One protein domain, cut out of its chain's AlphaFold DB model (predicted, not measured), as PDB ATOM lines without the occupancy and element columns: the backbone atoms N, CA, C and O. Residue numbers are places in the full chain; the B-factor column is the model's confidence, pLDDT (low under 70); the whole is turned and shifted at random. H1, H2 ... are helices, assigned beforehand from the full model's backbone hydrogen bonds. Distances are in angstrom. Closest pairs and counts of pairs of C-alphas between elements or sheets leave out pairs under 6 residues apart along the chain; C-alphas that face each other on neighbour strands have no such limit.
ATOM      1  N   ASN A 183      40.989  17.769   3.844       77.25
ATOM      2  CA  ASN A 183      39.741  18.156   4.493       77.25
ATOM      3  C   ASN A 183      38.815  18.876   3.490       77.25
ATOM      4  O   ASN A 183      38.878  20.098   3.335       77.25
ATOM      5  N   PHE A 184      37.963  18.110   2.799       74.75
ATOM      6  CA  PHE A 184      37.039  18.633   1.781       74.75
ATOM      7  C   PHE A 184      36.087  19.706   2.330       74.75
ATOM      8  O   PHE A 184      35.948  20.753   1.713       74.75
ATOM      9  N   ASP A 185      35.533  19.524   3.529       73.88
ATOM     10  CA  ASP A 185      34.664  20.498   4.211       73.88
ATOM     11  C   ASP A 185      35.265  21.902   4.353       73.88
ATOM     12  O   ASP A 185      34.567  22.920   4.288       73.88
ATOM     13  N   LYS A 186      36.569  21.952   4.617       81.56
ATOM     14  CA  LYS A 186      37.347  23.181   4.752       81.56
ATOM     15  C   LYS A 186      37.729  23.729   3.378       81.56
ATOM     16  O   LYS A 186      37.581  24.930   3.148       81.56
ATOM     17  N   ALA A 187      38.143  22.850   2.467       84.44
ATOM     18  CA  ALA A 187      38.513  23.196   1.101       84.44
ATOM     19  C   ALA A 187      37.336  23.770   0.292       84.44
ATOM     20  O   ALA A 187      37.508  24.776  -0.390       84.44
ATOM     21  N   GLU A 188      36.131  23.211   0.423       83.56
ATOM     22  CA  GLU A 188      34.897  23.712  -0.197       83.56
ATOM     23  C   GLU A 188      34.568  25.129   0.287       83.56
ATOM     24  O   GLU A 188      34.371  26.025  -0.530       83.56
ATOM     25  N   LYS A 189      34.603  25.377   1.604       86.19
ATOM     26  CA  LYS A 189      34.358  26.713   2.183       86.19
ATOM     27  C   LYS A 189      35.423  27.735   1.770       86.19
ATOM     28  O   LYS A 189      35.102  28.902   1.540       86.19
ATOM     29  N   GLN A 190      36.689  27.322   1.665       87.69
ATOM     30  CA  GLN A 190      37.761  28.188   1.163       87.69
ATOM     31  C   GLN A 190      37.606  28.459  -0.344       87.69
ATOM     32  O   GLN A 190      37.777  29.603  -0.766       87.69
ATOM     33  N   ALA A 191      37.210  27.465  -1.142       89.94
ATOM     34  CA  ALA A 191      36.964  27.606  -2.576       89.94
ATOM     35  C   ALA A 191      35.740  28.491  -2.866       89.94
ATOM     36  O   ALA A 191      35.828  29.392  -3.694       89.94
ATOM     37  N   GLU A 192      34.631  28.317  -2.145       90.06
ATOM     38  CA  GLU A 192      33.439  29.169  -2.242       90.06
ATOM     39  C   GLU A 192      33.773  30.635  -1.906       90.06
ATOM     40  O   GLU A 192      33.411  31.556  -2.640       90.06
ATOM     41  N   SER A 193      34.526  30.856  -0.821       90.25
ATOM     42  CA  SER A 193      34.986  32.184  -0.397       90.25
ATOM     43  C   SER A 193      35.897  32.853  -1.436       90.25
ATOM     44  O   SER A 193      35.777  34.053  -1.686       90.25
ATOM     45  N   LEU A 194      36.777  32.083  -2.086       92.81
ATOM     46  CA  LEU A 194      37.655  32.572  -3.153       92.81
ATOM     47  C   LEU A 194      36.893  32.809  -4.473       92.81
ATOM     48  O   LEU A 194      37.111  33.842  -5.103       92.81
ATOM     49  N   SER A 195      35.968  31.926  -4.870       90.62
ATOM     50  CA  SER A 195      35.117  32.083  -6.068       90.62
ATOM     51  C   SER A 195      34.339  33.399  -6.038       90.62
ATOM     52  O   SER A 195      34.407  34.189  -6.982       90.62
ATOM     53  N   LYS A 196      33.737  33.718  -4.886       90.31
ATOM     54  CA  LYS A 196      32.987  34.963  -4.645       90.31
ATOM     55  C   LYS A 196      33.803  36.250  -4.805       90.31
ATOM     56  O   LYS A 196      33.227  37.333  -4.861       90.31
ATOM     57  N   ILE A 197      35.136  36.176  -4.899       91.06
ATOM     58  CA  ILE A 197      35.980  37.332  -5.243       91.06
ATOM     59  C   ILE A 197      35.933  37.626  -6.752       91.06
ATOM     60  O   ILE A 197      36.053  38.786  -7.140       91.06
ATOM     61  N   LEU A 198      35.755  36.604  -7.598       87.00
ATOM     62  CA  LEU A 198      35.663  36.717  -9.060       87.00
ATOM     63  C   LEU A 198      34.229  36.997  -9.550       87.00
ATOM     64  O   LEU A 198      34.050  37.521 -10.652       87.00
ATOM     65  N   GLU A 199      33.220  36.696  -8.730       84.88
ATOM     66  CA  GLU A 199      31.788  36.929  -8.978       84.88
ATOM     67  C   GLU A 199      31.412  38.426  -8.902       84.88
ATOM     68  O   GLU A 199      30.692  38.882  -8.014       84.88
ATOM     69  N   VAL A 200      31.899  39.226  -9.857       83.69
ATOM     70  CA  VAL A 200      31.546  40.650  -9.984       83.69
ATOM     71  C   VAL A 200      30.397  40.880 -10.963       83.69
ATOM     72  O   VAL A 200      30.519  40.641 -12.168       83.69
ATOM     73  N   ASN A 201      29.288  41.425 -10.456       77.75
ATOM     74  CA  ASN A 201      28.210  41.940 -11.296       77.75
ATOM     75  C   ASN A 201      28.720  43.147 -12.110       77.75
ATOM     76  O   ASN A 201      29.261  44.101 -11.550       77.75
ATOM     77  N   THR A 202      28.554  43.094 -13.435       78.31
ATOM     78  CA  THR A 202      28.944  44.172 -14.361       78.31
ATOM     79  C   THR A 202      27.785  44.713 -15.202       78.31
ATOM     80  O   THR A 202      28.021  45.445 -16.164       78.31
ATOM     81  N   ASP A 203      26.545  44.366 -14.865       74.56
ATOM     82  CA  ASP A 203      25.368  44.779 -15.623       74.56
ATOM     83  C   ASP A 203      25.116  46.288 -15.476       74.56
ATOM     84  O   ASP A 203      25.283  46.879 -14.410       74.56
ATOM     85  N   GLY A 204      24.766  46.942 -16.586       72.44
ATOM     86  CA  GLY A 204      24.588  48.398 -16.652       72.44
ATOM     87  C   GLY A 204      25.882  49.234 -16.646       72.44
ATOM     88  O   GLY A 204      25.802  50.457 -16.760       72.44
ATOM     89  N   LEU A 205      27.071  48.626 -16.549       81.75
ATOM     90  CA  LEU A 205      28.350  49.351 -16.587       81.75
ATOM     91  C   LEU A 205      28.869  49.597 -18.014       81.75
ATOM     92  O   LEU A 205      28.621  48.824 -18.940       81.75
ATOM     93  N   SER A 206      29.683  50.647 -18.183       82.81
ATOM     94  CA  SER A 206      30.497  50.812 -19.395       82.81
ATOM     95  C   SER A 206      31.583  49.732 -19.472       82.81
ATOM     96  O   SER A 206      32.063  49.247 -18.444       82.81
ATOM     97  N   LYS A 207      32.012  49.378 -20.694       80.75
ATOM     98  CA  LYS A 207      33.023  48.326 -20.934       80.75
ATOM     99  C   LYS A 207      34.306  48.537 -20.120       80.75
ATOM    100  O   LYS A 207      34.828  47.582 -19.560       80.75
ATOM    101  N   GLU A 208      34.769  49.780 -20.014       81.06
ATOM    102  CA  GLU A 208      35.975  50.157 -19.262       81.06
ATOM    103  C   GLU A 208      35.794  49.961 -17.751       81.06
ATOM    104  O   GLU A 208      36.640  49.347 -17.105       81.06
ATOM    105  N   LYS A 209      34.663  50.403 -17.179       80.31
ATOM    106  CA  LYS A 209      34.361  50.203 -15.751       80.31
ATOM    107  C   LYS A 209      34.182  48.720 -15.415       80.31
ATOM    108  O   LYS A 209      34.689  48.263 -14.394       80.31
ATOM    109  N   ALA A 210      33.519  47.964 -16.291       80.69
ATOM    110  CA  ALA A 210      33.370  46.517 -16.161       80.69
ATOM    111  C   ALA A 210      34.722  45.779 -16.228       80.69
ATOM    112  O   ALA A 210      34.947  44.852 -15.452       80.69
ATOM    113  N   ALA A 211      35.629  46.199 -17.118       82.81
ATOM    114  CA  ALA A 211      36.980  45.647 -17.216       82.81
ATOM    115  C   ALA A 211      37.820  45.968 -15.969       82.81
ATOM    116  O   ALA A 211      38.377  45.055 -15.366       82.81
ATOM    117  N   MET A 212      37.836  47.231 -15.528       86.25
ATOM    118  CA  MET A 212      38.577  47.675 -14.341       86.25
ATOM    119  C   MET A 212      38.137  46.935 -13.067       86.25
ATOM    120  O   MET A 212      38.977  46.504 -12.278       86.25
ATOM    121  N   ILE A 213      36.828  46.736 -12.871       85.75
ATOM    122  CA  ILE A 213      36.297  45.986 -11.720       85.75
ATOM    123  C   ILE A 213      36.686  44.501 -11.800       85.75
ATOM    124  O   ILE A 213      37.080  43.919 -10.789       85.75
ATOM    125  N   LYS A 214      36.657  43.893 -12.995       85.56
ATOM    126  CA  LYS A 214      37.125  42.511 -13.203       85.56
ATOM    127  C   LYS A 214      38.627  42.357 -12.960       85.56
ATOM    128  O   LYS A 214      39.040  41.366 -12.365       85.56
ATOM    129  N   GLU A 215      39.443  43.337 -13.333       87.56
ATOM    130  CA  GLU A 215      40.878  43.323 -13.038       87.56
ATOM    131  C   GLU A 215      41.166  43.482 -11.534       87.56
ATOM    132  O   GLU A 215      41.970  42.730 -10.978       87.56
ATOM    133  N   GLN A 216      40.463  44.388 -10.842       87.00
ATOM    134  CA  GLN A 216      40.556  44.520  -9.382       87.00
ATOM    135  C   GLN A 216      40.158  43.220  -8.665       87.00
ATOM    136  O   GLN A 216      40.870  42.783  -7.759       87.00
ATOM    137  N   ALA A 217      39.081  42.564  -9.108       89.25
ATOM    138  CA  ALA A 217      38.659  41.250  -8.623       89.25
ATOM    139  C   ALA A 217      39.738  40.173  -8.838       89.25
ATOM    140  O   ALA A 217      40.153  39.517  -7.883       89.25
ATOM    141  N   GLN A 218      40.267  40.041 -10.060       90.56
ATOM    142  CA  GLN A 218      41.344  39.092 -10.369       90.56
ATOM    143  C   GLN A 218      42.616  39.349  -9.549       90.56
ATOM    144  O   GLN A 218      43.294  38.403  -9.152       90.56
ATOM    145  N   ASN A 219      42.971  40.610  -9.294       90.50
ATOM    146  CA  ASN A 219      44.145  40.951  -8.488       90.50
ATOM    147  C   ASN A 219      43.916  40.653  -7.001       90.50
ATOM    148  O   ASN A 219      44.761  40.005  -6.383       90.50
ATOM    149  N   LYS A 220      42.748  41.008  -6.446       92.31
ATOM    150  CA  LYS A 220      42.350  40.631  -5.080       92.31
ATOM    151  C   LYS A 220      42.367  39.109  -4.889       92.31
ATOM    152  O   LYS A 220      42.942  38.635  -3.915       92.31
ATOM    153  N   PHE A 221      41.827  38.355  -5.848       93.38
ATOM    154  CA  PHE A 221      41.827  36.890  -5.840       93.38
ATOM    155  C   PHE A 221      43.248  36.311  -5.746       93.38
ATOM    156  O   PHE A 221      43.504  35.486  -4.872       93.38
ATOM    157  N   LYS A 222      44.199  36.781  -6.572       91.69
ATOM    158  CA  LYS A 222      45.605  36.320  -6.533       91.69
ATOM    159  C   LYS A 222      46.230  36.512  -5.148       91.69
ATOM    160  O   LYS A 222      46.851  35.585  -4.629       91.69
ATOM    161  N   TYR A 223      46.039  37.683  -4.534       89.38
ATOM    162  CA  TYR A 223      46.558  37.953  -3.190       89.38
ATOM    163  C   TYR A 223      45.879  37.089  -2.119       89.38
ATOM    164  O   TYR A 223      46.578  36.524  -1.282       89.38
ATOM    165  N   SER A 224      44.555  36.909  -2.173       90.38
ATOM    166  CA  SER A 224      43.838  36.031  -1.237       90.38
ATOM    167  C   SER A 224      44.240  34.557  -1.379       90.38
ATOM    168  O   SER A 224      44.388  33.881  -0.365       90.38
ATOM    169  N   VAL A 225      44.510  34.062  -2.594       90.19
ATOM    170  CA  VAL A 225      45.085  32.719  -2.809       90.19
ATOM    171  C   VAL A 225      46.467  32.608  -2.153       90.19
ATOM    172  O   VAL A 225      46.693  31.681  -1.379       90.19
ATOM    173  N   MET A 226      47.370  33.570  -2.379       86.44
ATOM    174  CA  MET A 226      48.704  33.582  -1.749       86.44
ATOM    175  C   MET A 226      48.661  33.733  -0.217       86.44
ATOM    176  O   MET A 226      49.563  33.265   0.477       86.44
ATOM    177  N   GLU A 227      47.635  34.385   0.328       88.00
ATOM    178  CA  GLU A 227      47.428  34.513   1.772       88.00
ATOM    179  C   GLU A 227      46.924  33.199   2.389       88.00
ATOM    180  O   GLU A 227      47.483  32.725   3.382       88.00
ATOM    181  N   GLN A 228      45.912  32.570   1.784       87.19
ATOM    182  CA  GLN A 228      45.371  31.288   2.246       87.19
ATOM    183  C   GLN A 228      46.408  30.158   2.116       87.19
ATOM    184  O   GLN A 228      46.541  29.358   3.044       87.19
ATOM    185  N   ALA A 229      47.235  30.169   1.063       85.06
ATOM    186  CA  ALA A 229      48.378  29.269   0.849       85.06
ATOM    187  C   ALA A 229      49.425  29.267   1.984       85.06
ATOM    188  O   ALA A 229      50.187  28.306   2.130       85.06
ATOM    189  N   ARG A 230      49.487  30.344   2.782       82.12
ATOM    190  CA  ARG A 230      50.383  30.489   3.947       82.12
ATOM    191  C   ARG A 230      49.706  30.147   5.277       82.12
ATOM    192  O   ARG A 230      50.395  29.809   6.231       82.12
ATOM    193  N   LYS A 231      48.376  30.264   5.350       83.75
ATOM    194  CA  LYS A 231      47.567  30.033   6.565       83.75
ATOM    195  C   LYS A 231      46.979  28.619   6.657       83.75
ATOM    196  O   LYS A 231      46.458  28.241   7.702       83.75
ATOM    197  N   THR A 232      47.032  27.855   5.570       81.00
ATOM    198  CA  THR A 232      46.348  26.564   5.417       81.00
ATOM    199  C   THR A 232      47.361  25.423   5.295       81.00
ATOM    200  O   THR A 232      48.449  25.615   4.752       81.00
ATOM    201  N   LYS A 233      47.008  24.223   5.783       82.44
ATOM    202  CA  LYS A 233      47.784  22.994   5.547       82.44
ATOM    203  C   LYS A 233      47.861  22.729   4.040       82.44
ATOM    204  O   LYS A 233      46.892  22.971   3.323       82.44
ATOM    205  N   GLY A 234      48.992  22.202   3.586       81.38
ATOM    206  CA  GLY A 234      49.241  21.883   2.184       81.38
ATOM    207  C   GLY A 234      48.131  21.069   1.511       81.38
ATOM    208  O   GLY A 234      47.550  21.528   0.533       81.38
ATOM    209  N   ASP A 235      47.770  19.916   2.077       78.75
ATOM    210  CA  ASP A 235      46.761  19.013   1.500       78.75
ATOM    211  C   ASP A 235      45.376  19.670   1.378       78.75
ATOM    212  O   ASP A 235      44.696  19.523   0.360       78.75
ATOM    213  N   ASP A 236      44.965  20.422   2.405       80.56
ATOM    214  CA  ASP A 236      43.686  21.144   2.440       80.56
ATOM    215  C   ASP A 236      43.644  22.240   1.362       80.56
ATOM    216  O   ASP A 236      42.635  22.422   0.674       80.56
ATOM    217  N   PHE A 237      44.745  22.981   1.194       88.62
ATOM    218  CA  PHE A 237      44.801  24.059   0.210       88.62
ATOM    219  C   PHE A 237      44.987  23.545  -1.219       88.62
ATOM    220  O   PHE A 237      44.460  24.146  -2.153       88.62
ATOM    221  N   GLN A 238      45.636  22.394  -1.403       88.62
ATOM    222  CA  GLN A 238      45.649  21.715  -2.695       88.62
ATOM    223  C   GLN A 238      44.242  21.278  -3.098       88.62
ATOM    224  O   GLN A 238      43.835  21.582  -4.209       88.62
ATOM    225  N   ALA A 239      43.450  20.688  -2.195       85.31
ATOM    226  CA  ALA A 239      42.044  20.401  -2.493       85.31
ATOM    227  C   ALA A 239      41.224  21.676  -2.751       85.31
ATOM    228  O   ALA A 239      40.341  21.674  -3.603       85.31
ATOM    229  N   THR A 240      41.538  22.790  -2.077       89.25
ATOM    230  CA  THR A 240      40.911  24.096  -2.363       89.25
ATOM    231  C   THR A 240      41.172  24.521  -3.813       89.25
ATOM    232  O   THR A 240      40.258  24.965  -4.507       89.25
ATOM    233  N   ILE A 241      42.408  24.350  -4.291       90.31
ATOM    234  CA  ILE A 241      42.797  24.622  -5.679       90.31
ATOM    235  C   ILE A 241      42.162  23.603  -6.640       90.31
ATOM    236  O   ILE A 241      41.592  24.018  -7.643       90.31
ATOM    237  N   ASP A 242      42.167  22.307  -6.316       86.25
ATOM    238  CA  ASP A 242      41.586  21.235  -7.138       86.25
ATOM    239  C   ASP A 242      40.055  21.385  -7.299       86.25
ATOM    240  O   ASP A 242      39.500  20.964  -8.317       86.25
ATOM    241  N   ILE A 243      39.367  22.000  -6.323       86.19
ATOM    242  CA  ILE A 243      37.948  22.391  -6.404       86.19
ATOM    243  C   ILE A 243      37.779  23.628  -7.295       86.19
ATOM    244  O   ILE A 243      36.951  23.606  -8.206       86.19
ATOM    245  N   LEU A 244      38.572  24.688  -7.086       88.31
ATOM    246  CA  LEU A 244      38.529  25.902  -7.916       88.31
ATOM    247  C   LEU A 244      38.843  25.604  -9.395       88.31
ATOM    248  O   LEU A 244      38.197  26.149 -10.284       88.31
ATOM    249  N   ASP A 245      39.777  24.694  -9.674       84.19
ATOM    250  CA  ASP A 245      40.148  24.268 -11.031       84.19
ATOM    251  C   ASP A 245      39.117  23.311 -11.677       84.19
ATOM    252  O   ASP A 245      39.212  22.971 -12.857       84.19
ATOM    253  N   ARG A 246      38.093  22.893 -10.915       81.62
ATOM    254  CA  ARG A 246      36.913  22.147 -11.392       81.62
ATOM    255  C   ARG A 246      35.681  23.040 -11.579       81.62
ATOM    256  O   ARG A 246      34.894  22.776 -12.491       81.62
ATOM    257  N   SER A 247      35.509  24.060 -10.730       83.12
ATOM    258  CA  SER A 247      34.315  24.919 -10.679       83.12
ATOM    259  C   SER A 247      34.426  26.241 -11.445       83.12
ATOM    260  O   SER A 247      33.404  26.745 -11.904       83.12
ATOM    261  N   LEU A 248      35.627  26.812 -11.594       84.69
ATOM    262  CA  LEU A 248      35.811  28.091 -12.284       84.69
ATOM    263  C   LEU A 248      35.737  27.953 -13.814       84.69
ATOM    264  O   LEU A 248      36.177  26.964 -14.414       84.69
ATOM    265  N   ASP A 249      35.261  29.017 -14.462       75.12
ATOM    266  CA  ASP A 249      35.274  29.155 -15.918       75.12
ATOM    267  C   ASP A 249      36.713  29.245 -16.478       75.12
ATOM    268  O   ASP A 249      37.717  29.167 -15.760       75.12
ATOM    269  N   PHE A 250      36.849  29.382 -17.799       73.62
ATOM    270  CA  PHE A 250      38.165  29.407 -18.440       73.62
ATOM    271  C   PHE A 250      39.052  30.583 -17.978       73.62
ATOM    272  O   PHE A 250      40.246  30.387 -17.733       73.62
ATOM    273  N   GLU A 251      38.496  31.791 -17.813       76.94
ATOM    274  CA  GLU A 251      39.265  32.968 -17.371       76.94
ATOM    275  C   GLU A 251      39.510  32.975 -15.849       76.94
ATOM    276  O   GLU A 251      40.568  33.427 -15.394       76.94
ATOM    277  N   GLY A 252      38.599  32.404 -15.057       83.19
ATOM    278  CA  GLY A 252      38.782  32.129 -13.635       83.19
ATOM    279  C   GLY A 252      39.931  31.151 -13.391       83.19
ATOM    280  O   GLY A 252      40.867  31.488 -12.664       83.19
ATOM    281  N   ARG A 253      39.963  30.003 -14.082       82.12
ATOM    282  CA  ARG A 253      41.088  29.047 -13.994       82.12
ATOM    283  C   ARG A 253      42.410  29.647 -14.475       82.12
ATOM    284  O   ARG A 253      43.443  29.456 -13.852       82.12
ATOM    285  N   LYS A 254      42.393  30.473 -15.523       83.38
ATOM    286  CA  LYS A 254      43.567  31.243 -15.986       83.38
ATOM    287  C   LYS A 254      44.024  32.318 -14.979       83.38
ATOM    288  O   LYS A 254      45.176  32.753 -15.014       83.38
ATOM    289  N   THR A 255      43.147  32.744 -14.069       87.31
ATOM    290  CA  THR A 255      43.480  33.616 -12.930       87.31
ATOM    291  C   THR A 255      44.039  32.806 -11.752       87.31
ATOM    292  O   THR A 255      45.017  33.238 -11.141       87.31
ATOM    293  N   LEU A 256      43.489  31.613 -11.493       90.38
ATOM    294  CA  LEU A 256      44.005  30.621 -10.544       90.38
ATOM    295  C   LEU A 256      45.424  30.170 -10.905       90.38
ATOM    296  O   LEU A 256      46.312  30.267 -10.063       90.38
ATOM    297  N   ASP A 257      45.673  29.811 -12.165       86.69
ATOM    298  CA  ASP A 257      47.005  29.462 -12.674       86.69
ATOM    299  C   ASP A 257      48.027  30.568 -12.380       86.69
ATOM    300  O   ASP A 257      49.109  30.313 -11.854       86.69
ATOM    301  N   LYS A 258      47.673  31.831 -12.655       88.06
ATOM    302  CA  LYS A 258      48.535  32.983 -12.349       88.06
ATOM    303  C   LYS A 258      48.787  33.131 -10.846       88.06
ATOM    304  O   LYS A 258      49.902  33.469 -10.462       88.06
ATOM    305  N   ALA A 259      47.789  32.876 -10.001       89.19
ATOM    306  CA  ALA A 259      47.942  32.921  -8.548       89.19
ATOM    307  C   ALA A 259      48.860  31.799  -8.023       89.19
ATOM    308  O   ALA A 259      49.750  32.064  -7.213       89.19
ATOM    309  N   VAL A 260      48.710  30.573  -8.534       88.44
ATOM    310  CA  VAL A 260      49.560  29.421  -8.191       88.44
ATOM    311  C   VAL A 260      50.993  29.623  -8.698       88.44
ATOM    312  O   VAL A 260      51.938  29.426  -7.937       88.44
ATOM    313  N   GLN A 261      51.190  30.132  -9.920       88.12
ATOM    314  CA  GLN A 261      52.519  30.507 -10.423       88.12
ATOM    315  C   GLN A 261      53.189  31.590  -9.566       88.12
ATOM    316  O   GLN A 261      54.383  31.487  -9.290       88.12
ATOM    317  N   LEU A 262      52.451  32.621  -9.136       85.38
ATOM    318  CA  LEU A 262      52.975  33.670  -8.252       85.38
ATOM    319  C   LEU A 262      53.351  33.114  -6.871       85.38
ATOM    320  O   LEU A 262      54.409  33.458  -6.345       85.38
ATOM    321  N   ASN A 263      52.538  32.214  -6.314       87.12
ATOM    322  CA  ASN A 263      52.874  31.506  -5.085       87.12
ATOM    323  C   ASN A 263      54.158  30.670  -5.245       87.12
ATOM    324  O   ASN A 263      55.101  30.854  -4.478       87.12
ATOM    325  N   ASN A 264      54.223  29.807  -6.262       86.19
ATOM    326  CA  ASN A 264      55.312  28.842  -6.456       86.19
ATOM    327  C   ASN A 264      56.653  29.489  -6.848       86.19
ATOM    328  O   ASN A 264      57.705  28.887  -6.632       86.19
ATOM    329  N   LYS A 265      56.617  30.698  -7.430       82.62
ATOM    330  CA  LYS A 265      57.797  31.536  -7.705       82.62
ATOM    331  C   LYS A 265      58.257  32.349  -6.489       82.62
ATOM    332  O   LYS A 265      59.384  32.838  -6.491       82.62
ATOM    333  N   SER A 266      57.408  32.528  -5.477       73.62
ATOM    334  CA  SER A 266      57.787  33.199  -4.229       73.62
ATOM    335  C   SER A 266      58.596  32.271  -3.317       73.62
ATOM    336  O   SER A 266      58.586  31.055  -3.487       73.62
ATOM    337  N   SER A 267      59.248  32.823  -2.292       62.41
ATOM    338  CA  SER A 267      59.958  32.063  -1.252       62.41
ATOM    339  C   SER A 267      59.036  31.299  -0.279       62.41
ATOM    340  O   SER A 267      59.463  30.927   0.814       62.41
ATOM    341  N   ASN A 268      57.768  31.071  -0.640       65.44
ATOM    342  CA  ASN A 268      56.857  30.253   0.151       65.44
ATOM    343  C   ASN A 268      57.304  28.784   0.111       65.44
ATOM    344  O   ASN A 268      57.512  28.222  -0.963       65.44
ATOM    345  N   ILE A 269      57.403  28.152   1.283       67.06
ATOM    346  CA  ILE A 269      57.677  26.713   1.402       67.06
ATOM    347  C   ILE A 269      56.529  25.922   0.760       67.06
ATOM    348  O   ILE A 269      56.754  24.905   0.112       67.06
ATOM    349  N   ASN A 270      55.290  26.401   0.876       82.06
ATOM    350  CA  ASN A 270      54.152  25.706   0.299       82.06
ATOM    351  C   ASN A 270      54.027  25.994  -1.207       82.06
ATOM    352  O   ASN A 270      53.648  27.102  -1.589       82.06
ATOM    353  N   LYS A 271      54.290  24.990  -2.052       85.88
ATOM    354  CA  LYS A 271      54.033  25.000  -3.507       85.88
ATOM    355  C   LYS A 271      52.794  24.175  -3.850       85.88
ATOM    356  O   LYS A 271      52.526  23.195  -3.169       85.88
ATOM    357  N   PHE A 272      52.061  24.539  -4.898       87.88
ATOM    358  CA  PHE A 272      50.800  23.882  -5.271       87.88
ATOM    359  C   PHE A 272      50.703  23.594  -6.764       87.88
ATOM    360  O   PHE A 272      51.432  24.176  -7.564       87.88
ATOM    361  N   GLU A 273      49.780  22.715  -7.128       84.50
ATOM    362  CA  GLU A 273      49.545  22.271  -8.499       84.50
ATOM    363  C   GLU A 273      48.180  22.761  -9.005       84.50
ATOM    364  O   GLU A 273      47.260  22.970  -8.219       84.50
ATOM    365  N   THR A 274      48.045  22.941 -10.317       82.56
ATOM    366  CA  THR A 274      46.752  22.959 -11.030       82.56
ATOM    367  C   THR A 274      46.817  21.885 -12.110       82.56
ATOM    368  O   THR A 274      47.899  21.373 -12.402       82.56
ATOM    369  N   ARG A 275      45.708  21.566 -12.784       72.69
ATOM    370  CA  ARG A 275      45.721  20.628 -13.924       72.69
ATOM    371  C   ARG A 275      46.747  21.042 -14.993       72.69
ATOM    372  O   ARG A 275      47.393  20.191 -15.596       72.69
ATOM    373  N   ARG A 276      46.973  22.355 -15.148       72.81
ATOM    374  CA  ARG A 276      47.920  22.966 -16.102       72.81
ATOM    375  C   ARG A 276      49.284  23.351 -15.511       72.81
ATOM    376  O   ARG A 276      50.135  23.845 -16.248       72.81
ATOM    377  N   ILE A 277      49.506  23.164 -14.209       74.19
ATOM    378  CA  ILE A 277      50.759  23.487 -13.510       74.19
ATOM    379  C   ILE A 277      51.092  22.325 -12.575       74.19
ATOM    380  O   ILE A 277      50.668  22.317 -11.423       74.19
ATOM    381  N   GLN A 278      51.872  21.359 -13.053       75.50
ATOM    382  CA  GLN A 278      52.413  20.297 -12.200       75.50
ATOM    383  C   GLN A 278      53.752  20.740 -11.595       75.50
ATOM    384  O   GLN A 278      54.481  21.535 -12.196       75.50
ATOM    385  N   LEU A 279      54.101  20.218 -10.420       72.69
ATOM    386  CA  LEU A 279      55.415  20.433  -9.814       72.69
ATOM    387  C   LEU A 279      56.401  19.352 -10.266       72.69
ATOM    388  O   LEU A 279      56.031  18.187 -10.435       72.69
ATOM    389  N   SER A 280      57.679  19.711 -10.400       69.00
ATOM    390  CA  SER A 280      58.739  18.701 -10.501       69.00
ATOM    391  C   SER A 280      58.900  17.954  -9.168       69.00
ATOM    392  O   SER A 280      58.642  18.509  -8.100       69.00
ATOM    393  N   GLU A 281      59.345  16.697  -9.196       64.69
ATOM    394  CA  GLU A 281      59.456  15.862  -7.984       64.69
ATOM    395  C   GLU A 281      60.369  16.489  -6.914       64.69
ATOM    396  O   GLU A 281      59.984  16.623  -5.754       64.69
ATOM    397  N   HIS A 282      61.513  17.028  -7.337       66.62
ATOM    398  CA  HIS A 282      62.418  17.825  -6.505       66.62
ATOM    399  C   HIS A 282      61.765  19.093  -5.896       66.62
ATOM    400  O   HIS A 282      62.192  19.570  -4.841       66.62
TER     401      HIS A 282
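This is residues 183 to 282 of the 925 residues of an uncharacterized protein of Ruminococcus sp. AF14-5 (UniProt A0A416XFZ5). Two helical hairpins are packed on each other crosswise: H1 and H2 make one, H3 and H4 the other, with H3 crossing H1 and H4 crossing H2. The long H2 runs most of the length, and after H4 a tail, residues 266 to 282, turns back and ends away from the link between H1 and H2. The printed part has 100 residues, with four named helices in the order H1, H2, H3, H4 and no named strand: its class is all helix. It is compact, with a radius of gyration of the C-alphas of 13.9 A, and elongated in outline, spanning 48 by 28 by 22 A.

H2, residues 207 to 231, is the longest helix. H1, residues 184 to 198, touches it with residues 194 to 198 alone, the closest C-alphas being those of Leu 198 and Ala 217, 5.5 A apart; the two form a helical hairpin, at a shallow tilt of 28 degrees, opposite ways. H4, residues 250 to 265, touches residues 218 to 229 of H2 at a steep tilt of 43 degrees, the same way, closest at the C-alphas of Lys 222 and Ala 259, 4.6 A apart. H3, residues 234 to 247, touches H4 with residues 241 to 245 alone, closest at the C-alphas of Asp 245 and Arg 253, 5.7 A apart; this second helical hairpin has a shallow tilt of 23 degrees, opposite ways. H3 also touches H1 at a steep tilt of 53 degrees, the same way, with the C-alphas of Ala 187 and Thr 240 the closest at 4.3 A. H2 and H3 are close but not clearly touching, their closest C-alphas, Ala 229 and Phe 237, being 6.4 A apart. H2, H3 and H4 form an up and down bundle, each helix running against the one before it in the chain. O i to N i+4 pairs are within hydrogen-bond range in 8 of 11 cases in H1, 20 of 21 in H2, 9 of 10 in H3 and 11 of 12 in H4.

H2 measures 36.1 A from C-alpha 207 at (33.023, 48.326, -20.934) to C-alpha 231 at (47.567, 30.033, 6.565). H1, from 184 to 198, begins at C-alpha 184 at (37.039, 18.633, 1.781) and measures 21.1 A. H3, from 234 to 247, measures 19.9 A. H4, from 250 to 265, measures 22.5 A and ends at C-alpha 265 at (57.797, 31.536, -7.705).

The two C-alphas farthest apart are those of Gly 204 and His 282, 49.7 A. The printed part has no cut. The links from H2 to H3 and from H3 to H4 are tight, and that from H1 to H2 is short. The C-alphas of residues 266 to 282 lie 10 to 24 A from the mean of the C-alphas. The mean pLDDT of the printed part is 83.1, with residues 267 to 269 and 280 to 282 under 70.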